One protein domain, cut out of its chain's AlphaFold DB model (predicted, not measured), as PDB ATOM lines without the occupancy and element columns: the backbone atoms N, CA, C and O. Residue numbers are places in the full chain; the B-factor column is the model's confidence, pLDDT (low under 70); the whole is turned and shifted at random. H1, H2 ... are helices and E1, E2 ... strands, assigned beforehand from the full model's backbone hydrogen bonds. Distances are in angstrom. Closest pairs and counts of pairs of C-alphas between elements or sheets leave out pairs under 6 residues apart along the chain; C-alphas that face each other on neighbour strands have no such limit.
ATOM      1  N   ARG A   2      43.946  -9.029 -39.073       53.06
ATOM      2  CA  ARG A   2      44.439  -8.867 -37.679       53.06
ATOM      3  C   ARG A   2      43.423  -9.163 -36.552       53.06
ATOM      4  O   ARG A   2      43.860  -9.468 -35.450       53.06
ATOM      5  N   SER A   3      42.105  -9.061 -36.780       57.00
ATOM      6  CA  SER A   3      41.113  -9.360 -35.721       57.00
ATOM      7  C   SER A   3      40.853 -10.861 -35.573       57.00
ATOM      8  O   SER A   3      40.859 -11.354 -34.457       57.00
ATOM      9  N   ILE A   4      40.772 -11.600 -36.684       61.00
ATOM     10  CA  ILE A   4      40.593 -13.062 -36.690       61.00
ATOM     11  C   ILE A   4      41.770 -13.764 -35.992       61.00
ATOM     12  O   ILE A   4      41.585 -14.704 -35.229       61.00
ATOM     13  N   THR A   5      42.999 -13.274 -36.188       62.50
ATOM     14  CA  THR A   5      44.180 -13.800 -35.478       62.50
ATOM     15  C   THR A   5      44.142 -13.508 -33.980       62.50
ATOM     16  O   THR A   5      44.591 -14.346 -33.203       62.50
ATOM     17  N   ARG A   6      43.587 -12.363 -33.556       59.03
ATOM     18  CA  ARG A   6      43.361 -12.071 -32.132       59.03
ATOM     19  C   ARG A   6      42.280 -12.960 -31.535       59.03
ATOM     20  O   ARG A   6      42.523 -13.535 -30.489       59.03
ATOM     21  N   GLU A   7      41.151 -13.138 -32.212       57.12
ATOM     22  CA  GLU A   7      40.061 -13.999 -31.735       57.12
ATOM     23  C   GLU A   7      40.502 -15.452 -31.569       57.12
ATOM     24  O   GLU A   7      40.232 -16.060 -30.535       57.12
ATOM     25  N   VAL A   8      41.240 -15.995 -32.542       61.66
ATOM     26  CA  VAL A   8      41.789 -17.357 -32.464       61.66
ATOM     27  C   VAL A   8      42.841 -17.465 -31.356       61.66
ATOM     28  O   VAL A   8      42.826 -18.429 -30.594       61.66
ATOM     29  N   SER A   9      43.716 -16.463 -31.207       61.22
ATOM     30  CA  SER A   9      44.681 -16.410 -30.099       61.22
ATOM     31  C   SER A   9      43.971 -16.359 -28.746       61.22
ATOM     32  O   SER A   9      44.336 -17.099 -27.840       61.22
ATOM     33  N   ASP A  10      42.928 -15.542 -28.609       62.00
ATOM     34  CA  ASP A  10      42.141 -15.401 -27.384       62.00
ATOM     35  C   ASP A  10      41.340 -16.670 -27.063       62.00
ATOM     36  O   ASP A  10      41.142 -16.984 -25.891       62.00
ATOM     37  N   LEU A  11      40.889 -17.418 -28.073       60.91
ATOM     38  CA  LEU A  11      40.253 -18.733 -27.917       60.91
ATOM     39  C   LEU A  11      41.244 -19.787 -27.411       60.91
ATOM     40  O   LEU A  11      40.942 -20.508 -26.462       60.91
ATOM     41  N   VAL A  12      42.446 -19.842 -27.991       61.69
ATOM     42  CA  VAL A  12      43.519 -20.737 -27.533       61.69
ATOM     43  C   VAL A  12      43.985 -20.356 -26.125       61.69
ATOM     44  O   VAL A  12      44.203 -21.235 -25.294       61.69
ATOM     45  N   HIS A  13      44.094 -19.060 -25.818       60.06
ATOM     46  CA  HIS A  13      44.418 -18.584 -24.473       60.06
ATOM     47  C   HIS A  13      43.333 -18.951 -23.458       60.06
ATOM     48  O   HIS A  13      43.675 -19.468 -22.400       60.06
ATOM     49  N   ARG A  14      42.047 -18.785 -23.801       59.47
ATOM     50  CA  ARG A  14      40.922 -19.204 -22.949       59.47
ATOM     51  C   ARG A  14      40.908 -20.708 -22.678       59.47
ATOM     52  O   ARG A  14      40.620 -21.110 -21.561       59.47
ATOM     53  N   GLY A  15      41.278 -21.540 -23.654       63.59
ATOM     54  CA  GLY A  15      41.418 -22.991 -23.455       63.59
ATOM     55  C   GLY A  15      42.580 -23.399 -22.535       63.59
ATOM     56  O   GLY A  15      42.645 -24.547 -22.103       63.59
ATOM     57  N   LEU A  16      43.501 -22.478 -22.235       71.31
ATOM     58  CA  LEU A  16      44.662 -22.689 -21.362       71.31
ATOM     59  C   LEU A  16      44.550 -21.953 -20.022       71.31
ATOM     60  O   LEU A  16      45.451 -22.086 -19.182       71.31
ATOM     61  N   ASP A  17      43.492 -21.164 -19.836       81.38
ATOM     62  CA  ASP A  17      43.225 -20.483 -18.582       81.38
ATOM     63  C   ASP A  17      42.905 -21.511 -17.493       81.38
ATOM     64  O   ASP A  17      42.263 -22.540 -17.713       81.38
ATOM     65  N   ALA A  18      43.416 -21.242 -16.297       89.00
ATOM     66  CA  ALA A  18      43.184 -22.092 -15.142       89.00
ATOM     67  C   ALA A  18      42.001 -21.553 -14.341       89.00
ATOM     68  O   ALA A  18      41.809 -20.341 -14.256       89.00
ATOM     69  N   HIS A  19      41.257 -22.452 -13.707       93.75
ATOM     70  CA  HIS A  19      40.130 -22.113 -12.849       93.75
ATOM     71  C   HIS A  19      40.307 -22.777 -11.488       93.75
ATOM     72  O   HIS A  19      40.685 -23.947 -11.410       93.75
ATOM     73  N   VAL A  20      40.029 -22.038 -10.420       95.38
ATOM     74  CA  VAL A  20      39.943 -22.567  -9.061       95.38
ATOM     75  C   VAL A  20      38.734 -21.957  -8.367       95.38
ATOM     76  O   VAL A  20      38.515 -20.750  -8.437       95.38
ATOM     77  N   ARG A  21      37.956 -22.801  -7.689       95.81
ATOM     78  CA  ARG A  21      36.867 -22.367  -6.820       95.81
ATOM     79  C   ARG A  21      37.268 -22.600  -5.372       95.81
ATOM     80  O   ARG A  21      37.652 -23.710  -5.009       95.81
ATOM     81  N   VAL A  22      37.195 -21.551  -4.566       96.56
ATOM     82  CA  VAL A  22      37.599 -21.542  -3.161       96.56
ATOM     83  C   VAL A  22      36.368 -21.270  -2.310       96.56
ATOM     84  O   VAL A  22      35.797 -20.186  -2.352       96.56
ATOM     85  N   ALA A  23      35.966 -22.269  -1.534       96.25
ATOM     86  CA  ALA A  23      34.943 -22.125  -0.512       96.25
ATOM     87  C   ALA A  23      35.557 -21.512   0.754       96.25
ATOM     88  O   ALA A  23      36.549 -22.024   1.272       96.25
ATOM     89  N   VAL A  24      34.949 -20.447   1.267       96.75
ATOM     90  CA  VAL A  24      35.305 -19.814   2.537       96.75
ATOM     91  C   VAL A  24      34.117 -19.952   3.475       96.75
ATOM     92  O   VAL A  24      33.012 -19.512   3.179       96.75
ATOM     93  N   THR A  25      34.346 -20.596   4.614       94.94
ATOM     94  CA  THR A  25      33.315 -20.828   5.624       94.94
ATOM     95  C   THR A  25      33.913 -20.775   7.027       94.94
ATOM     96  O   THR A  25      35.110 -20.560   7.212       94.94
ATOM     97  N   GLY A  26      33.052 -20.902   8.027       91.00
ATOM     98  CA  GLY A  26      33.345 -20.657   9.430       91.00
ATOM     99  C   GLY A  26      32.115 -20.087  10.118       91.00
ATOM    100  O   GLY A  26      31.269 -19.449   9.478       91.00
ATOM    101  N   LEU A  27      32.005 -20.324  11.422       89.56
ATOM    102  CA  LEU A  27      30.896 -19.813  12.222       89.56
ATOM    103  C   LEU A  27      30.824 -18.280  12.158       89.56
ATOM    104  O   LEU A  27      31.770 -17.600  11.733       89.56
ATOM    105  N   SER A  28      29.691 -17.711  12.565       83.69
ATOM    106  CA  SER A  28      29.598 -16.262  12.749       83.69
ATOM    107  C   SER A  28      30.754 -15.735  13.591       83.69
ATOM    108  O   SER A  28      31.282 -16.437  14.449       83.69
ATOM    109  N   THR A  29      31.174 -14.510  13.270       83.75
ATOM    110  CA  THR A  29      32.322 -13.808  13.869       83.75
ATOM    111  C   THR A  29      33.700 -14.461  13.670       83.75
ATOM    112  O   THR A  29      34.678 -13.941  14.188       83.75
ATOM    113  N   ALA A  30      33.838 -15.510  12.846       90.25
ATOM    114  CA  ALA A  30      35.144 -16.098  12.503       90.25
ATOM    115  C   ALA A  30      36.013 -15.241  11.549       90.25
ATOM    116  O   ALA A  30      37.119 -15.638  11.199       90.25
ATOM    117  N   GLY A  31      35.518 -14.082  11.092       93.50
ATOM    118  CA  GLY A  31      36.289 -13.146  10.261       93.50
ATOM    119  C   GLY A  31      36.266 -13.406   8.749       93.50
ATOM    120  O   GLY A  31      37.084 -12.832   8.036       93.50
ATOM    121  N   LYS A  32      35.328 -14.219   8.235       95.88
ATOM    122  CA  LYS A  32      35.213 -14.559   6.797       95.88
ATOM    123  C   LYS A  32      35.196 -13.333   5.878       95.88
ATOM    124  O   LYS A  32      36.031 -13.221   4.987       95.88
ATOM    125  N   THR A  33      34.295 -12.385   6.136       95.69
ATOM    126  CA  THR A  33      34.137 -11.177   5.313       95.69
ATOM    127  C   THR A  33      35.413 -10.330   5.311       95.69
ATOM    128  O   THR A  33      35.859  -9.891   4.253       95.69
ATOM    129  N   ALA A  34      36.066 -10.165   6.466       96.06
ATOM    130  CA  ALA A  34      37.343  -9.458   6.566       96.06
ATOM    131  C   ALA A  34      38.472 -10.193   5.816       96.06
ATOM    132  O   ALA A  34      39.243  -9.561   5.092       96.06
ATOM    133  N   PHE A  35      38.537 -11.525   5.931       97.00
ATOM    134  CA  PHE A  35      39.492 -12.360   5.202       97.00
ATOM    135  C   PHE A  35      39.336 -12.209   3.685       97.00
ATOM    136  O   PHE A  35      40.315 -11.900   3.008       97.00
ATOM    137  N   ILE A  36      38.119 -12.367   3.155       97.44
ATOM    138  CA  ILE A  36      37.852 -12.258   1.712       97.44
ATOM    139  C   ILE A  36      38.142 -10.838   1.225       97.44
ATOM    140  O   ILE A  36      38.805 -10.671   0.204       97.44
ATOM    141  N   THR A  37      37.715  -9.817   1.974       97.56
ATOM    142  CA  THR A  37      37.985  -8.409   1.641       97.56
ATOM    143  C   THR A  37      39.484  -8.154   1.528       97.56
ATOM    144  O   THR A  37      39.942  -7.622   0.518       97.56
ATOM    145  N   SER A  38      40.267  -8.595   2.517       96.19
ATOM    146  CA  SER A  38      41.725  -8.469   2.498       96.19
ATOM    147  C   SER A  38      42.348  -9.256   1.344       96.19
ATOM    148  O   SER A  38      43.142  -8.702   0.587       96.19
ATOM    149  N   PHE A  39      41.945 -10.515   1.145       96.75
ATOM    150  CA  PHE A  39      42.431 -11.363   0.058       96.75
ATOM    151  C   PHE A  39      42.228 -10.693  -1.304       96.75
ATOM    152  O   PHE A  39      43.180 -10.528  -2.070       96.75
ATOM    153  N   VAL A  40      41.002 -10.247  -1.588       97.06
ATOM    154  CA  VAL A  40      40.658  -9.536  -2.823       97.06
ATOM    155  C   VAL A  40      41.484  -8.257  -2.942       97.06
ATOM    156  O   VAL A  40      42.096  -8.025  -3.984       97.06
ATOM    157  N   ASN A  41      41.574  -7.465  -1.870       96.56
ATOM    158  CA  ASN A  41      42.326  -6.216  -1.864       96.56
ATOM    159  C   ASN A  41      43.815  -6.416  -2.190       96.56
ATOM    160  O   ASN A  41      44.368  -5.661  -2.988       96.56
ATOM    161  N   GLN A  42      44.460  -7.441  -1.624       95.38
ATOM    162  CA  GLN A  42      45.869  -7.751  -1.893       95.38
ATOM    163  C   GLN A  42      46.100  -8.088  -3.372       95.38
ATOM    164  O   GLN A  42      47.054  -7.601  -3.975       95.38
ATOM    165  N   PHE A  43      45.212  -8.873  -3.989       95.31
ATOM    166  CA  PHE A  43      45.328  -9.200  -5.412       95.31
ATOM    167  C   PHE A  43      45.069  -7.996  -6.320       95.31
ATOM    168  O   PHE A  43      45.801  -7.808  -7.293       95.31
ATOM    169  N   LEU A  44      44.067  -7.169  -6.018       95.31
ATOM    170  CA  LEU A  44      43.766  -5.980  -6.822       95.31
ATOM    171  C   LEU A  44      44.886  -4.931  -6.770       95.31
ATOM    172  O   LEU A  44      45.082  -4.207  -7.740       95.31
ATOM    173  N   ASN A  45      45.660  -4.898  -5.684       93.56
ATOM    174  CA  ASN A  45      46.766  -3.958  -5.490       93.56
ATOM    175  C   ASN A  45      48.154  -4.561  -5.759       93.56
ATOM    176  O   ASN A  45      49.175  -3.926  -5.497       93.56
ATOM    177  N   ILE A  46      48.218  -5.768  -6.322       90.00
ATOM    178  CA  ILE A  46      49.477  -6.505  -6.485       90.00
ATOM    179  C   ILE A  46      50.457  -5.865  -7.474       90.00
ATOM    180  O   ILE A  46      51.647  -6.151  -7.440       90.00
ATOM    181  N   SER A  47      49.970  -5.018  -8.388       83.19
ATOM    182  CA  SER A  47      50.817  -4.291  -9.343       83.19
ATOM    183  C   SER A  47      51.370  -2.980  -8.783       83.19
ATOM    184  O   SER A  47      52.239  -2.380  -9.408       83.19
ATOM    185  N   THR A  48      50.841  -2.512  -7.652       83.69
ATOM    186  CA  THR A  48      51.227  -1.245  -7.013       83.69
ATOM    187  C   THR A  48      51.929  -1.450  -5.673       83.69
ATOM    188  O   THR A  48      52.619  -0.541  -5.222       83.69
ATOM    189  N   HIS A  49      51.801  -2.630  -5.059       80.81
ATOM    190  CA  HIS A  49      52.378  -2.950  -3.755       80.81
ATOM    191  C   HIS A  49      53.058  -4.319  -3.762       80.81
ATOM    192  O   HIS A  49      52.489  -5.298  -4.245       80.81
ATOM    193  N   ASP A  50      54.232  -4.412  -3.138       74.81
ATOM    194  CA  ASP A  50      55.021  -5.647  -3.057       74.81
ATOM    195  C   ASP A  50      54.812  -6.353  -1.700       74.81
ATOM    196  O   ASP A  50      55.729  -6.574  -0.912       74.81
ATOM    197  N   ASN A  51      53.547  -6.661  -1.389       78.81
ATOM    198  CA  ASN A  51      53.099  -7.043  -0.038       78.81
ATOM    199  C   ASN A  51      52.897  -8.557   0.176       78.81
ATOM    200  O   ASN A  51      52.370  -8.967   1.210       78.81
ATOM    201  N   LEU A  52      53.296  -9.415  -0.775       91.31
ATOM    202  CA  LEU A  52      53.036 -10.867  -0.727       91.31
ATOM    203  C   LEU A  52      54.315 -11.730  -0.830       91.31
ATOM    204  O   LEU A  52      54.390 -12.613  -1.686       91.31
ATOM    205  N   PRO A  53      55.318 -11.551   0.050       90.06
ATOM    206  CA  PRO A  53      56.624 -12.215  -0.070       90.06
ATOM    207  C   PRO A  53      56.571 -13.745   0.082       90.06
ATOM    208  O   PRO A  53      57.451 -14.445  -0.412       90.06
ATOM    209  N   LEU A  54      55.537 -14.275   0.746       93.69
ATOM    210  CA  LEU A  54      55.332 -15.717   0.927       93.69
ATOM    211  C   LEU A  54      54.567 -16.365  -0.238       93.69
ATOM    212  O   LEU A  54      54.488 -17.591  -0.330       93.69
ATOM    213  N   LEU A  55      54.013 -15.566  -1.153       93.06
ATOM    214  CA  LEU A  55      53.373 -16.075  -2.358       93.06
ATOM    215  C   LEU A  55      54.445 -16.270  -3.431       93.06
ATOM    216  O   LEU A  55      54.864 -15.312  -4.072       93.06
ATOM    217  N   GLY A  56      54.859 -17.515  -3.682       92.38
ATOM    218  CA  GLY A  56      55.988 -17.803  -4.581       92.38
ATOM    219  C   GLY A  56      55.879 -17.178  -5.983       92.38
ATOM    220  O   GLY A  56      56.886 -16.824  -6.583       92.38
ATOM    221  N   ALA A  57      54.669 -16.974  -6.517       91.56
ATOM    222  CA  ALA A  57      54.488 -16.263  -7.788       91.56
ATOM    223  C   ALA A  57      54.730 -14.746  -7.698       91.56
ATOM    224  O   ALA A  57      55.194 -14.165  -8.680       91.56
ATOM    225  N   ALA A  58      54.416 -14.119  -6.562       91.94
ATOM    226  CA  ALA A  58      54.744 -12.721  -6.292       91.94
ATOM    227  C   ALA A  58      56.255 -12.576  -6.080       91.94
ATOM    228  O   ALA A  58      56.893 -11.814  -6.793       91.94
ATOM    229  N   GLN A  59      56.830 -13.410  -5.205       91.31
ATOM    230  CA  GLN A  59      58.263 -13.425  -4.893       91.31
ATOM    231  C   GLN A  59      59.145 -13.609  -6.141       91.31
ATOM    232  O   GLN A  59      60.171 -12.958  -6.289       91.31
ATOM    233  N   GLU A  60      58.741 -14.479  -7.072       91.56
ATOM    234  CA  GLU A  60      59.450 -14.700  -8.341       91.56
ATOM    235  C   GLU A  60      59.169 -13.598  -9.401       91.56
ATOM    236  O   GLU A  60      59.549 -13.756 -10.563       91.56
ATOM    237  N   GLY A  61      58.450 -12.517  -9.063       90.25
ATOM    238  CA  GLY A  61      58.102 -11.419  -9.980       90.25
ATOM    239  C   GLY A  61      57.195 -11.843 -11.145       90.25
ATOM    240  O   GLY A  61      57.220 -11.265 -12.241       90.25
ATOM    241  N   ARG A  62      56.426 -12.924 -10.968       91.75
ATOM    242  CA  ARG A  62      55.611 -13.524 -12.037       91.75
ATOM    243  C   ARG A  62      54.183 -13.015 -12.073       91.75
ATOM    244  O   ARG A  62      53.556 -13.148 -13.125       91.75
ATOM    245  N   LEU A  63      53.656 -12.482 -10.977       93.00
ATOM    246  CA  LEU A  63      52.326 -11.876 -10.971       93.00
ATOM    247  C   LEU A  63      52.373 -10.546 -11.726       93.00
ATOM    248  O   LEU A  63      53.316  -9.775 -11.588       93.00
ATOM    249  N   ILE A  64      51.398 -10.337 -12.610       92.88
ATOM    250  CA  ILE A  64      51.318  -9.142 -13.465       92.88
ATOM    251  C   ILE A  64      50.251  -8.190 -12.930       92.88
ATOM    252  O   ILE A  64      50.448  -6.980 -12.942       92.88
ATOM    253  N   GLY A  65      49.120  -8.733 -12.491       93.81
ATOM    254  CA  GLY A  65      48.007  -7.965 -11.949       93.81
ATOM    255  C   GLY A  65      46.776  -8.841 -11.766       93.81
ATOM    256  O   GLY A  65      46.723  -9.961 -12.285       93.81
ATOM    257  N   ALA A  66      45.778  -8.320 -11.064       96.06
ATOM    258  CA  ALA A  66      44.468  -8.941 -10.964       96.06
ATOM    259  C   ALA A  66      43.361  -7.921 -11.219       96.06
ATOM    260  O   ALA A  66      43.545  -6.719 -11.039       96.06
ATOM    261  N   LYS A  67      42.197  -8.413 -11.636       96.69
ATOM    262  CA  LYS A  67      40.971  -7.621 -11.748       96.69
ATOM    263  C   LYS A  67      39.778  -8.446 -11.286       96.69
ATOM    264  O   LYS A  67      39.811  -9.674 -11.373       96.69
ATOM    265  N   ARG A  68      38.716  -7.769 -10.855       97.00
ATOM    266  CA  ARG A  68      37.406  -8.399 -10.657       97.00
ATOM    267  C   ARG A  68      36.788  -8.728 -12.014       97.00
ATOM    268  O   ARG A  68      36.920  -7.950 -12.960       97.00
ATOM    269  N   GLU A  69      36.116  -9.866 -12.100       94.94
ATOM    270  CA  GLU A  69      35.283 -10.231 -13.245       94.94
ATOM    271  C   GLU A  69      33.820 -10.378 -12.817       94.94
ATOM    272  O   GLU A  69      33.547 -10.639 -11.641       94.94
ATOM    273  N   PRO A  70      32.861 -10.212 -13.744       91.06
ATOM    274  CA  PRO A  70      31.477 -10.576 -13.485       91.06
ATOM    275  C   PRO A  70      31.365 -12.040 -13.047       91.06
ATOM    276  O   PRO A  70      32.048 -12.914 -13.585       91.06
ATOM    277  N   GLN A  71      30.486 -12.303 -12.084       83.06
ATOM    278  CA  GLN A  71      30.172 -13.665 -11.661       83.06
ATOM    279  C   GLN A  71      29.486 -14.448 -12.784       83.06
ATOM    280  O   GLN A  71      28.731 -13.888 -13.581       83.06
ATOM    281  N   THR A  72      29.743 -15.751 -12.838       84.44
ATOM    282  CA  THR A  72      29.126 -16.655 -13.818       84.44
ATOM    283  C   THR A  72      27.750 -17.130 -13.368       84.44
ATOM    284  O   THR A  72      26.860 -17.290 -14.200       84.44
ATOM    285  N   ASN A  73      27.557 -17.333 -12.061       87.31
ATOM    286  CA  ASN A  73      26.274 -17.704 -11.485       87.31
ATOM    287  C   ASN A  73      25.467 -16.452 -11.122       87.31
ATOM    288  O   ASN A  73      25.799 -15.734 -10.183       87.31
ATOM    289  N   LEU A  74      24.392 -16.189 -11.864       88.12
ATOM    290  CA  LEU A  74      23.522 -15.032 -11.629       88.12
ATOM    291  C   LEU A  74      22.479 -15.262 -10.526       88.12
ATOM    292  O   LEU A  74      21.807 -14.313 -10.140       88.12
ATOM    293  N   MET A  75      22.368 -16.490 -10.012       88.81
ATOM    294  CA  MET A  75      21.450 -16.842  -8.921       88.81
ATOM    295  C   MET A  75      22.065 -16.638  -7.532       88.81
ATOM    296  O   MET A  75      21.361 -16.760  -6.540       88.81
ATOM    297  N   VAL A  76      23.369 -16.358  -7.449       90.00
ATOM    298  CA  VAL A  76      24.075 -16.118  -6.183       90.00
ATOM    299  C   VAL A  76      24.392 -14.625  -6.060       90.00
ATOM    300  O   VAL A  76      24.880 -14.029  -7.026       90.00
ATOM    301  N   PRO A  77      24.129 -13.988  -4.906       92.44
ATOM    302  CA  PRO A  77      24.517 -12.602  -4.674       92.44
ATOM    303  C   PRO A  77      26.028 -12.371  -4.823       92.44
ATOM    304  O   PRO A  77      26.854 -13.204  -4.448       92.44
ATOM    305  N   ARG A  78      26.405 -11.191  -5.319       94.12
ATOM    306  CA  ARG A  78      27.814 -10.771  -5.352       94.12
ATOM    307  C   ARG A  78      28.313 -10.480  -3.942       94.12
ATOM    308  O   ARG A  78      27.622  -9.817  -3.172       94.12
ATOM    309  N   PHE A  79      29.544 -10.875  -3.639       95.81
ATOM    310  CA  PHE A  79      30.223 -10.425  -2.426       95.81
ATOM    311  C   PHE A  79      30.437  -8.900  -2.473       95.81
ATOM    312  O   PHE A  79      30.993  -8.365  -3.441       95.81
ATOM    313  N   ALA A  80      30.019  -8.202  -1.417       95.06
ATOM    314  CA  ALA A  80      30.002  -6.742  -1.322       95.06
ATOM    315  C   ALA A  80      31.388  -6.143  -1.001       95.06
ATOM    316  O   ALA A  80      31.574  -5.446  -0.008       95.06
ATOM    317  N   TYR A  81      32.390  -6.415  -1.846       96.62
ATOM    318  CA  TYR A  81      33.765  -5.933  -1.643       96.62
ATOM    319  C   TYR A  81      33.860  -4.404  -1.545       96.62
ATOM    320  O   TYR A  81      34.588  -3.899  -0.695       96.62
ATOM    321  N   ASP A  82      33.138  -3.672  -2.399       95.94
ATOM    322  CA  ASP A  82      33.223  -2.205  -2.422       95.94
ATOM    323  C   ASP A  82      32.668  -1.596  -1.126       95.94
ATOM    324  O   ASP A  82      33.320  -0.744  -0.531       95.94
ATOM    325  N   GLU A  83      31.536  -2.105  -0.633       96.12
ATOM    326  CA  GLU A  83      30.961  -1.701   0.657       96.12
ATOM    327  C   GLU A  83      31.899  -2.047   1.825       96.12
ATOM    328  O   GLU A  83      32.085  -1.249   2.742       96.12
ATOM    329  N   ALA A  84      32.547  -3.216   1.783       96.50
ATOM    330  CA  ALA A  84      33.508  -3.616   2.806       96.50
ATOM    331  C   ALA A  84      34.735  -2.685   2.852       96.50
ATOM    332  O   ALA A  84      35.201  -2.330   3.934       96.50
ATOM    333  N   ILE A  85      35.258  -2.271   1.692       97.12
ATOM    334  CA  ILE A  85      36.347  -1.287   1.616       97.12
ATOM    335  C   ILE A  85      35.875   0.091   2.078       97.12
ATOM    336  O   ILE A  85      36.616   0.760   2.795       97.12
ATOM    337  N   GLU A  86      34.660   0.505   1.718       96.69
ATOM    338  CA  GLU A  86      34.068   1.762   2.183       96.69
ATOM    339  C   GLU A  86      33.982   1.796   3.713       96.69
ATOM    340  O   GLU A  86      34.505   2.726   4.319       96.69
ATOM    341  N   GLN A  87      33.436   0.751   4.345       96.44
ATOM    342  CA  GLN A  87      33.343   0.620   5.808       96.44
ATOM    343  C   GLN A  87      34.717   0.712   6.492       96.44
ATOM    344  O   GLN A  87      34.861   1.381   7.518       96.44
ATOM    345  N   LEU A  88      35.746   0.103   5.893       96.75
ATOM    346  CA  LEU A  88      37.126   0.161   6.387       96.75
ATOM    347  C   LEU A  88      37.816   1.515   6.148       96.75
ATOM    348  O   LEU A  88      38.810   1.804   6.811       96.75
ATOM    349  N   SER A  89      37.322   2.326   5.210       96.19
ATOM    350  CA  SER A  89      37.938   3.599   4.797       96.19
ATOM    351  C   SER A  89      37.258   4.835   5.396       96.19
ATOM    352  O   SER A  89      37.644   5.958   5.074       96.19
ATOM    353  N   GLN A  90      36.241   4.653   6.242       96.38
ATOM    354  CA  GLN A  90      35.579   5.739   6.972       96.38
ATOM    355  C   GLN A  90      36.548   6.451   7.932       96.38
ATOM    356  O   GLN A  90      37.519   5.854   8.394       96.38
ATOM    357  N   GLU A  91      36.250   7.711   8.292       96.25
ATOM    358  CA  GLU A  91      37.027   8.466   9.297       96.25
ATOM    359  C   GLU A  91      37.155   7.700  10.621       96.25
ATOM    360  O   GLU A  91      38.217   7.690  11.243       96.25
ATOM    361  N   VAL A  92      36.075   7.021  11.019       95.75
ATOM    362  CA  VAL A  92      36.071   6.003  12.072       95.75
ATOM    363  C   VAL A  92      35.848   4.644  11.397       95.75
ATOM    364  O   VAL A  92      34.708   4.338  11.046       95.75
ATOM    365  N   PRO A  93      36.905   3.837  11.181       94.56
ATOM    366  CA  PRO A  93      36.796   2.566  10.473       94.56
ATOM    367  C   PRO A  93      35.893   1.567  11.193       94.56
ATOM    368  O   PRO A  93      36.011   1.365  12.403       94.56
ATOM    369  N   ASN A  94      35.054   0.876  10.424       95.19
ATOM    370  CA  ASN A  94      34.208  -0.207  10.907       95.19
ATOM    371  C   ASN A  94      34.571  -1.520  10.211       95.19
ATOM    372  O   ASN A  94      34.900  -1.552   9.024       95.19
ATOM    373  N   TRP A  95      34.503  -2.631  10.949       94.62
ATOM    374  CA  TRP A  95      34.683  -3.947  10.342       94.62
ATOM    375  C   TRP A  95      33.537  -4.263   9.374       94.62
ATOM    376  O   TRP A  95      32.389  -3.942   9.693       94.62
ATOM    377  N   PRO A  96      33.819  -4.942   8.242       93.75
ATOM    378  CA  PRO A  96      32.798  -5.305   7.278       93.75
ATOM    379  C   PRO A  96      31.641  -6.087   7.894       93.75
ATOM    380  O   PRO A  96      31.859  -7.002   8.698       93.75
ATOM    381  N   THR A  97      30.417  -5.764   7.476       89.19
ATOM    382  CA  THR A  97      29.212  -6.452   7.956       89.19
ATOM    383  C   THR A  97      29.279  -7.954   7.633       89.19
ATOM    384  O   THR A  97      29.484  -8.317   6.473       89.19
ATOM    385  N   PRO A  98      29.093  -8.855   8.620       87.12
ATOM    386  CA  PRO A  98      29.115 -10.292   8.375       87.12
ATOM    387  C   PRO A  98      28.040 -10.746   7.387       87.12
ATOM    388  O   PRO A  98      26.878 -10.339   7.472       87.12
ATOM    389  N   THR A  99      28.419 -11.667   6.506       80.44
ATOM    390  CA  THR A  99      27.533 -12.254   5.500       80.44
ATOM    391  C   THR A  99      26.425 -13.078   6.163       80.44
ATOM    392  O   THR A  99      26.679 -13.854   7.090       80.44
ATOM    393  N   ARG A 100      25.183 -12.900   5.697       81.62
ATOM    394  CA  ARG A 100      23.989 -13.597   6.217       81.62
ATOM    395  C   ARG A 100      23.504 -14.742   5.326       81.62
ATOM    396  O   ARG A 100      22.612 -15.477   5.734       81.62
ATOM    397  N   ASP A 101      24.094 -14.866   4.144       89.69
ATOM    398  CA  ASP A 101      23.728 -15.811   3.094       89.69
ATOM    399  C   ASP A 101      24.977 -16.182   2.269       89.69
ATOM    400  O   ASP A 101      26.084 -15.730   2.575       89.69
ATOM    401  N   VAL A 102      24.824 -17.003   1.235       92.75
ATOM    402  CA  VAL A 102      25.873 -17.284   0.259       92.75
ATOM    403  C   VAL A 102      26.184 -16.045  -0.590       92.75
ATOM    404  O   VAL A 102      25.293 -15.297  -0.987       92.75
ATOM    405  N   SER A 103      27.461 -15.824  -0.899       94.38
ATOM    406  CA  SER A 103      27.878 -14.817  -1.878       94.38
ATOM    407  C   SER A 103      29.137 -15.235  -2.634       94.38
ATOM    408  O   SER A 103      29.915 -16.058  -2.151       94.38
ATOM    409  N   GLU A 104      29.345 -14.685  -3.830       96.31
ATOM    410  CA  GLU A 104      30.477 -15.042  -4.697       96.31
ATOM    411  C   GLU A 104      31.210 -13.798  -5.227       96.31
ATOM    412  O   GLU A 104      30.615 -12.754  -5.506       96.31
ATOM    413  N   ILE A 105      32.531 -13.901  -5.390       97.00
ATOM    414  CA  ILE A 105      33.343 -12.940  -6.147       97.00
ATOM    415  C   ILE A 105      34.360 -13.665  -7.008       97.00
ATOM    416  O   ILE A 105      35.006 -14.615  -6.572       97.00
ATOM    417  N   ARG A 106      34.537 -13.167  -8.231       97.50
ATOM    418  CA  ARG A 106      35.484 -13.710  -9.197       97.50
ATOM    419  C   ARG A 106      36.635 -12.753  -9.457       97.50
ATOM    420  O   ARG A 106      36.426 -11.567  -9.728       97.50
ATOM    421  N   LEU A 107      37.851 -13.288  -9.441       97.44
ATOM    422  CA  LEU A 107      39.075 -12.584  -9.812       97.44
ATOM    423  C   LEU A 107      39.736 -13.250 -11.016       97.44
ATOM    424  O   LEU A 107      39.888 -14.467 -11.046       97.44
ATOM    425  N   ALA A 108      40.219 -12.446 -11.958       97.12
ATOM    426  CA  ALA A 108      41.157 -12.877 -12.986       97.12
ATOM    427  C   ALA A 108      42.562 -12.396 -12.623       97.12
ATOM    428  O   ALA A 108      42.849 -11.197 -12.671       97.12
ATOM    429  N   VAL A 109      43.442 -13.334 -12.278       95.88
ATOM    430  CA  VAL A 109      44.838 -13.075 -11.908       95.88
ATOM    431  C   VAL A 109      45.742 -13.411 -13.086       95.88
ATOM    432  O   VAL A 109      45.909 -14.575 -13.457       95.88
ATOM    433  N   LYS A 110      46.357 -12.390 -13.680       94.69
ATOM    434  CA  LYS A 110      47.280 -12.548 -14.804       94.69
ATOM    435  C   LYS A 110      48.697 -12.787 -14.291       94.69
ATOM    436  O   LYS A 110      49.206 -12.034 -13.460       94.69
ATOM    437  N   TYR A 111      49.364 -13.810 -14.817       92.94
ATOM    438  CA  TYR A 111      50.704 -14.197 -14.375       92.94
ATOM    439  C   TYR A 111      51.576 -14.744 -15.510       92.94
ATOM    440  O   TYR A 111      51.096 -15.125 -16.578       92.94
ATOM    441  N   ARG A 112      52.889 -14.801 -15.271       92.06
ATOM    442  CA  ARG A 112      53.868 -15.477 -16.131       92.06
ATOM    443  C   ARG A 112      53.989 -16.950 -15.708       92.06
ATOM    444  O   ARG A 112      54.367 -17.213 -14.560       92.06
ATOM    445  N   PRO A 113      53.697 -17.927 -16.585       89.25
ATOM    446  CA  PRO A 113      53.833 -19.347 -16.254       89.25
ATOM    447  C   PRO A 113      55.283 -19.739 -15.956       89.25
ATOM    448  O   PRO A 113      56.206 -19.197 -16.558       89.25
ATOM    449  N   LYS A 114      55.507 -20.725 -15.074       84.19
ATOM    450  CA  LYS A 114      56.854 -21.282 -14.820       84.19
ATOM    451  C   LYS A 114      57.291 -22.255 -15.925       84.19
ATOM    452  O   LYS A 114      58.450 -22.240 -16.333       84.19
ATOM    453  N   SER A 115      56.353 -23.048 -16.453       79.44
ATOM    454  CA  SER A 115      56.605 -24.063 -17.488       79.44
ATOM    455  C   SER A 115      57.133 -23.452 -18.791       79.44
ATOM    456  O   SER A 115      56.473 -22.607 -19.397       79.44
ATOM    457  N   LYS A 116      58.302 -23.926 -19.253       74.00
ATOM    458  CA  LYS A 116      58.906 -23.522 -20.536       74.00
ATOM    459  C   LYS A 116      57.984 -23.832 -21.721       74.00
ATOM    460  O   LYS A 116      57.855 -22.996 -22.604       74.00
ATOM    461  N   ALA A 117      57.284 -24.969 -21.693       75.19
ATOM    462  CA  ALA A 117      56.323 -25.339 -22.733       75.19
ATOM    463  C   ALA A 117      55.141 -24.356 -22.800       75.19
ATOM    464  O   ALA A 117      54.809 -23.871 -23.876       75.19
ATOM    465  N   ARG A 118      54.560 -23.969 -21.651       71.75
ATOM    466  CA  ARG A 118      53.486 -22.954 -21.627       71.75
ATOM    467  C   ARG A 118      53.972 -21.580 -22.088       71.75
ATOM    468  O   ARG A 118      53.229 -20.901 -22.786       71.75
ATOM    469  N   LYS A 119      55.216 -21.199 -21.763       68.75
ATOM    470  CA  LYS A 119      55.823 -19.936 -22.224       68.75
ATOM    471  C   LYS A 119      55.961 -19.847 -23.748       68.75
ATOM    472  O   LYS A 119      55.894 -18.741 -24.277       68.75
ATOM    473  N   LEU A 120      56.165 -20.976 -24.435       69.94
ATOM    474  CA  LEU A 120      56.242 -21.025 -25.902       69.94
ATOM    475  C   LEU A 120      54.882 -20.758 -26.560       69.94
ATOM    476  O   LEU A 120      54.839 -20.193 -27.647       69.94
ATOM    477  N   ILE A 121      53.788 -21.133 -25.891       75.75
ATOM    478  CA  ILE A 121      52.418 -20.939 -26.386       75.75
ATOM    479  C   ILE A 121      51.899 -19.544 -26.016       75.75
ATOM    480  O   ILE A 121      51.302 -18.856 -26.838       75.75
ATOM    481  N   SER A 122      52.136 -19.104 -24.778       77.12
ATOM    482  CA  SER A 122      51.753 -17.776 -24.309       77.12
ATOM    483  C   SER A 122      52.749 -17.217 -23.302       77.12
ATOM    484  O   SER A 122      53.146 -17.883 -22.346       77.12
ATOM    485  N   LYS A 123      53.081 -15.929 -23.446       83.50
ATOM    486  CA  LYS A 123      53.915 -15.208 -22.470       83.50
ATOM    487  C   LYS A 123      53.218 -15.042 -21.113       83.50
ATOM    488  O   LYS A 123      53.898 -14.838 -20.106       83.50
ATOM    489  N   THR A 124      51.885 -15.112 -21.080       89.50
ATOM    490  CA  THR A 124      51.068 -14.896 -19.878       89.50
ATOM    491  C   THR A 124      49.874 -15.843 -19.834       89.50
ATOM    492  O   THR A 124      49.305 -16.157 -20.874       89.50
ATOM    493  N   SER A 125      49.440 -16.226 -18.640       91.31
ATOM    494  CA  SER A 125      48.208 -16.990 -18.418       91.31
ATOM    495  C   SER A 125      47.315 -16.272 -17.414       91.31
ATOM    496  O   SER A 125      47.810 -15.451 -16.634       91.31
ATOM    497  N   THR A 126      46.026 -16.601 -17.421       93.38
ATOM    498  CA  THR A 126      45.068 -16.121 -16.424       93.38
ATOM    499  C   THR A 126      44.655 -17.276 -15.516       93.38
ATOM    500  O   THR A 126      44.407 -18.391 -15.976       93.38
ATOM    501  N   LEU A 127      44.639 -17.024 -14.210       95.25
ATOM    502  CA  LEU A 127      43.976 -17.870 -13.224       95.25
ATOM    503  C   LEU A 127      42.685 -17.171 -12.805       95.25
ATOM    504  O   LEU A 127      42.733 -16.069 -12.257       95.25
ATOM    505  N   HIS A 128      41.559 -17.820 -13.053       96.06
ATOM    506  CA  HIS A 128      40.249 -17.410 -12.568       96.06
ATOM    507  C   HIS A 128      40.025 -18.015 -11.185       96.06
ATOM    508  O   HIS A 128      40.095 -19.234 -11.027       96.06
ATOM    509  N   ILE A 129      39.802 -17.163 -10.191       96.75
ATOM    510  CA  ILE A 129      39.547 -17.545  -8.802       96.75
ATOM    511  C   ILE A 129      38.109 -17.152  -8.480       96.75
ATOM    512  O   ILE A 129      37.816 -15.962  -8.382       96.75
ATOM    513  N   ASP A 130      37.241 -18.141  -8.309       96.62
ATOM    514  CA  ASP A 130      35.878 -17.954  -7.815       96.62
ATOM    515  C   ASP A 130      35.885 -18.187  -6.294       96.62
ATOM    516  O   ASP A 130      36.153 -19.300  -5.836       96.62
ATOM    517  N   ILE A 131      35.643 -17.150  -5.495       97.25
ATOM    518  CA  ILE A 131      35.587 -17.233  -4.029       97.25
ATOM    519  C   ILE A 131      34.122 -17.245  -3.615       97.25
ATOM    520  O   ILE A 131      33.405 -16.291  -3.904       97.25
ATOM    521  N   VAL A 132      33.698 -18.302  -2.925       95.94
ATOM    522  CA  VAL A 132      32.325 -18.477  -2.441       95.94
ATOM    523  C   VAL A 132      32.326 -18.393  -0.917       95.94
ATOM    524  O   VAL A 132      32.918 -19.248  -0.261       95.94
ATOM    525  N   ASP A 133      31.674 -17.374  -0.364       95.44
ATOM    526  CA  ASP A 133      31.431 -17.212   1.072       95.44
ATOM    527  C   ASP A 133      30.078 -17.819   1.428       95.44
ATOM    528  O   ASP A 133      29.092 -17.546   0.745       95.44
ATOM    529  N   TYR A 134      30.006 -18.613   2.492       93.44
ATOM    530  CA  TYR A 134      28.731 -19.074   3.039       93.44
ATOM    531  C   TYR A 134      28.809 -19.315   4.555       93.44
ATOM    532  O   TYR A 134      29.888 -19.597   5.099       93.44
ATOM    533  N   PRO A 135      27.672 -19.238   5.274       92.56
ATOM    534  CA  PRO A 135      27.645 -19.437   6.717       92.56
ATOM    535  C   PRO A 135      28.084 -20.837   7.162       92.56
ATOM    536  O   PRO A 135      27.557 -21.843   6.691       92.56
TER     537      PRO A 135
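AT A GLANCE: This is residues 2 to 135 of the 261 residues of the protein "Conserved protein YcjX" of Vibrio sp. C7 (UniProt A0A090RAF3). A twisted sheet of four strands has one long helix, H2, packed along one face; H4 starts beside the middle of H2 and leads away from it nearly at right angles. H1 is an arm at one end of the long axis, where its residues 2 to 8 stick out, and H5 sits near that end in the link between E3 and E4. The printed part has 134 residues with five named helices and four named strands, in the order H1 E1 H2 H3 E2 H4 E3 H5 E4; the class is mixed, helices and strands. The sheet is mixed too, in the order E1 E4 E3 E2, and with H2 it makes two layers, a sheet with a helix on one face. The whole is only just compact, close to loose, with a radius of gyration of the C-alphas of 17.0 A and spans of 50 by 35 by 26 A.

HOW THE PARTS SIT: The inner strands E4, residues 125 to 133, and E3, residues 103 to 111, are antiparallel at 161 degrees, with N 107 and O 129 2.9 A apart, within hydrogen-bond range. The edge strand E1, residues 18 to 24, is parallel to E4 at 19 degrees, with N 20 and O 128 at 2.9 A. The other edge strand E2, residues 63 to 69, is antiparallel to E3 at 150 degrees, with N 67 and O 108 at 3.0 A. H2, residues 32 to 44, is on the sheet at a height of 8.2 A, over E4 and only just over E3, on which 3 of its C-alphas fall. It runs along the strands, at 12 degrees to E4 on the local plane, and its closest C-alphas to E2 are those of Leu 44 and Ala 66, 5.1 A. H3, residues 56 to 59, only grazes the sheet with residues 56 to 58. E1, H2, H3 and E2 form a split strand-helix-strand unit, two strands running the same way with E4 and E3 between them; its crossover is right-handed. H4, residues 81 to 89, touches H2 about perpendicular, at 85 degrees, the closest C-alphas being those of Thr 37 and Tyr 81, 5.9 A. H5, residues 116 to 121, is not on the sheet, and H1, residues 2 to 14, is only just not on it, with 4 pairs of C-alphas within 10 A. In H1, H2 and H4 every O i to N i+4 pair is within hydrogen-bond range, in H5 1 of 2, and H3 is too short for one.

IN THESE COORDINATES: E3 is 26.0 A long, E4 25.7 A, E1 19.5 A, E2 17.3 A, H1 18.3 A and H2 18.2 A. H1 begins at C-alpha 2 (44.439, -8.867, -37.679), and E4 ends at C-alpha 133 (31.431, -17.212, 1.072).

THE WHOLE: The C-alphas farthest apart are those of Arg 2 and Thr 29, 53.2 A. The printed part has no cut. The links H2 to H3, E2 to H4 and H4 to E3 are long. The model's pLDDT is under 70 in residues 2 to 15 and 119 to 120.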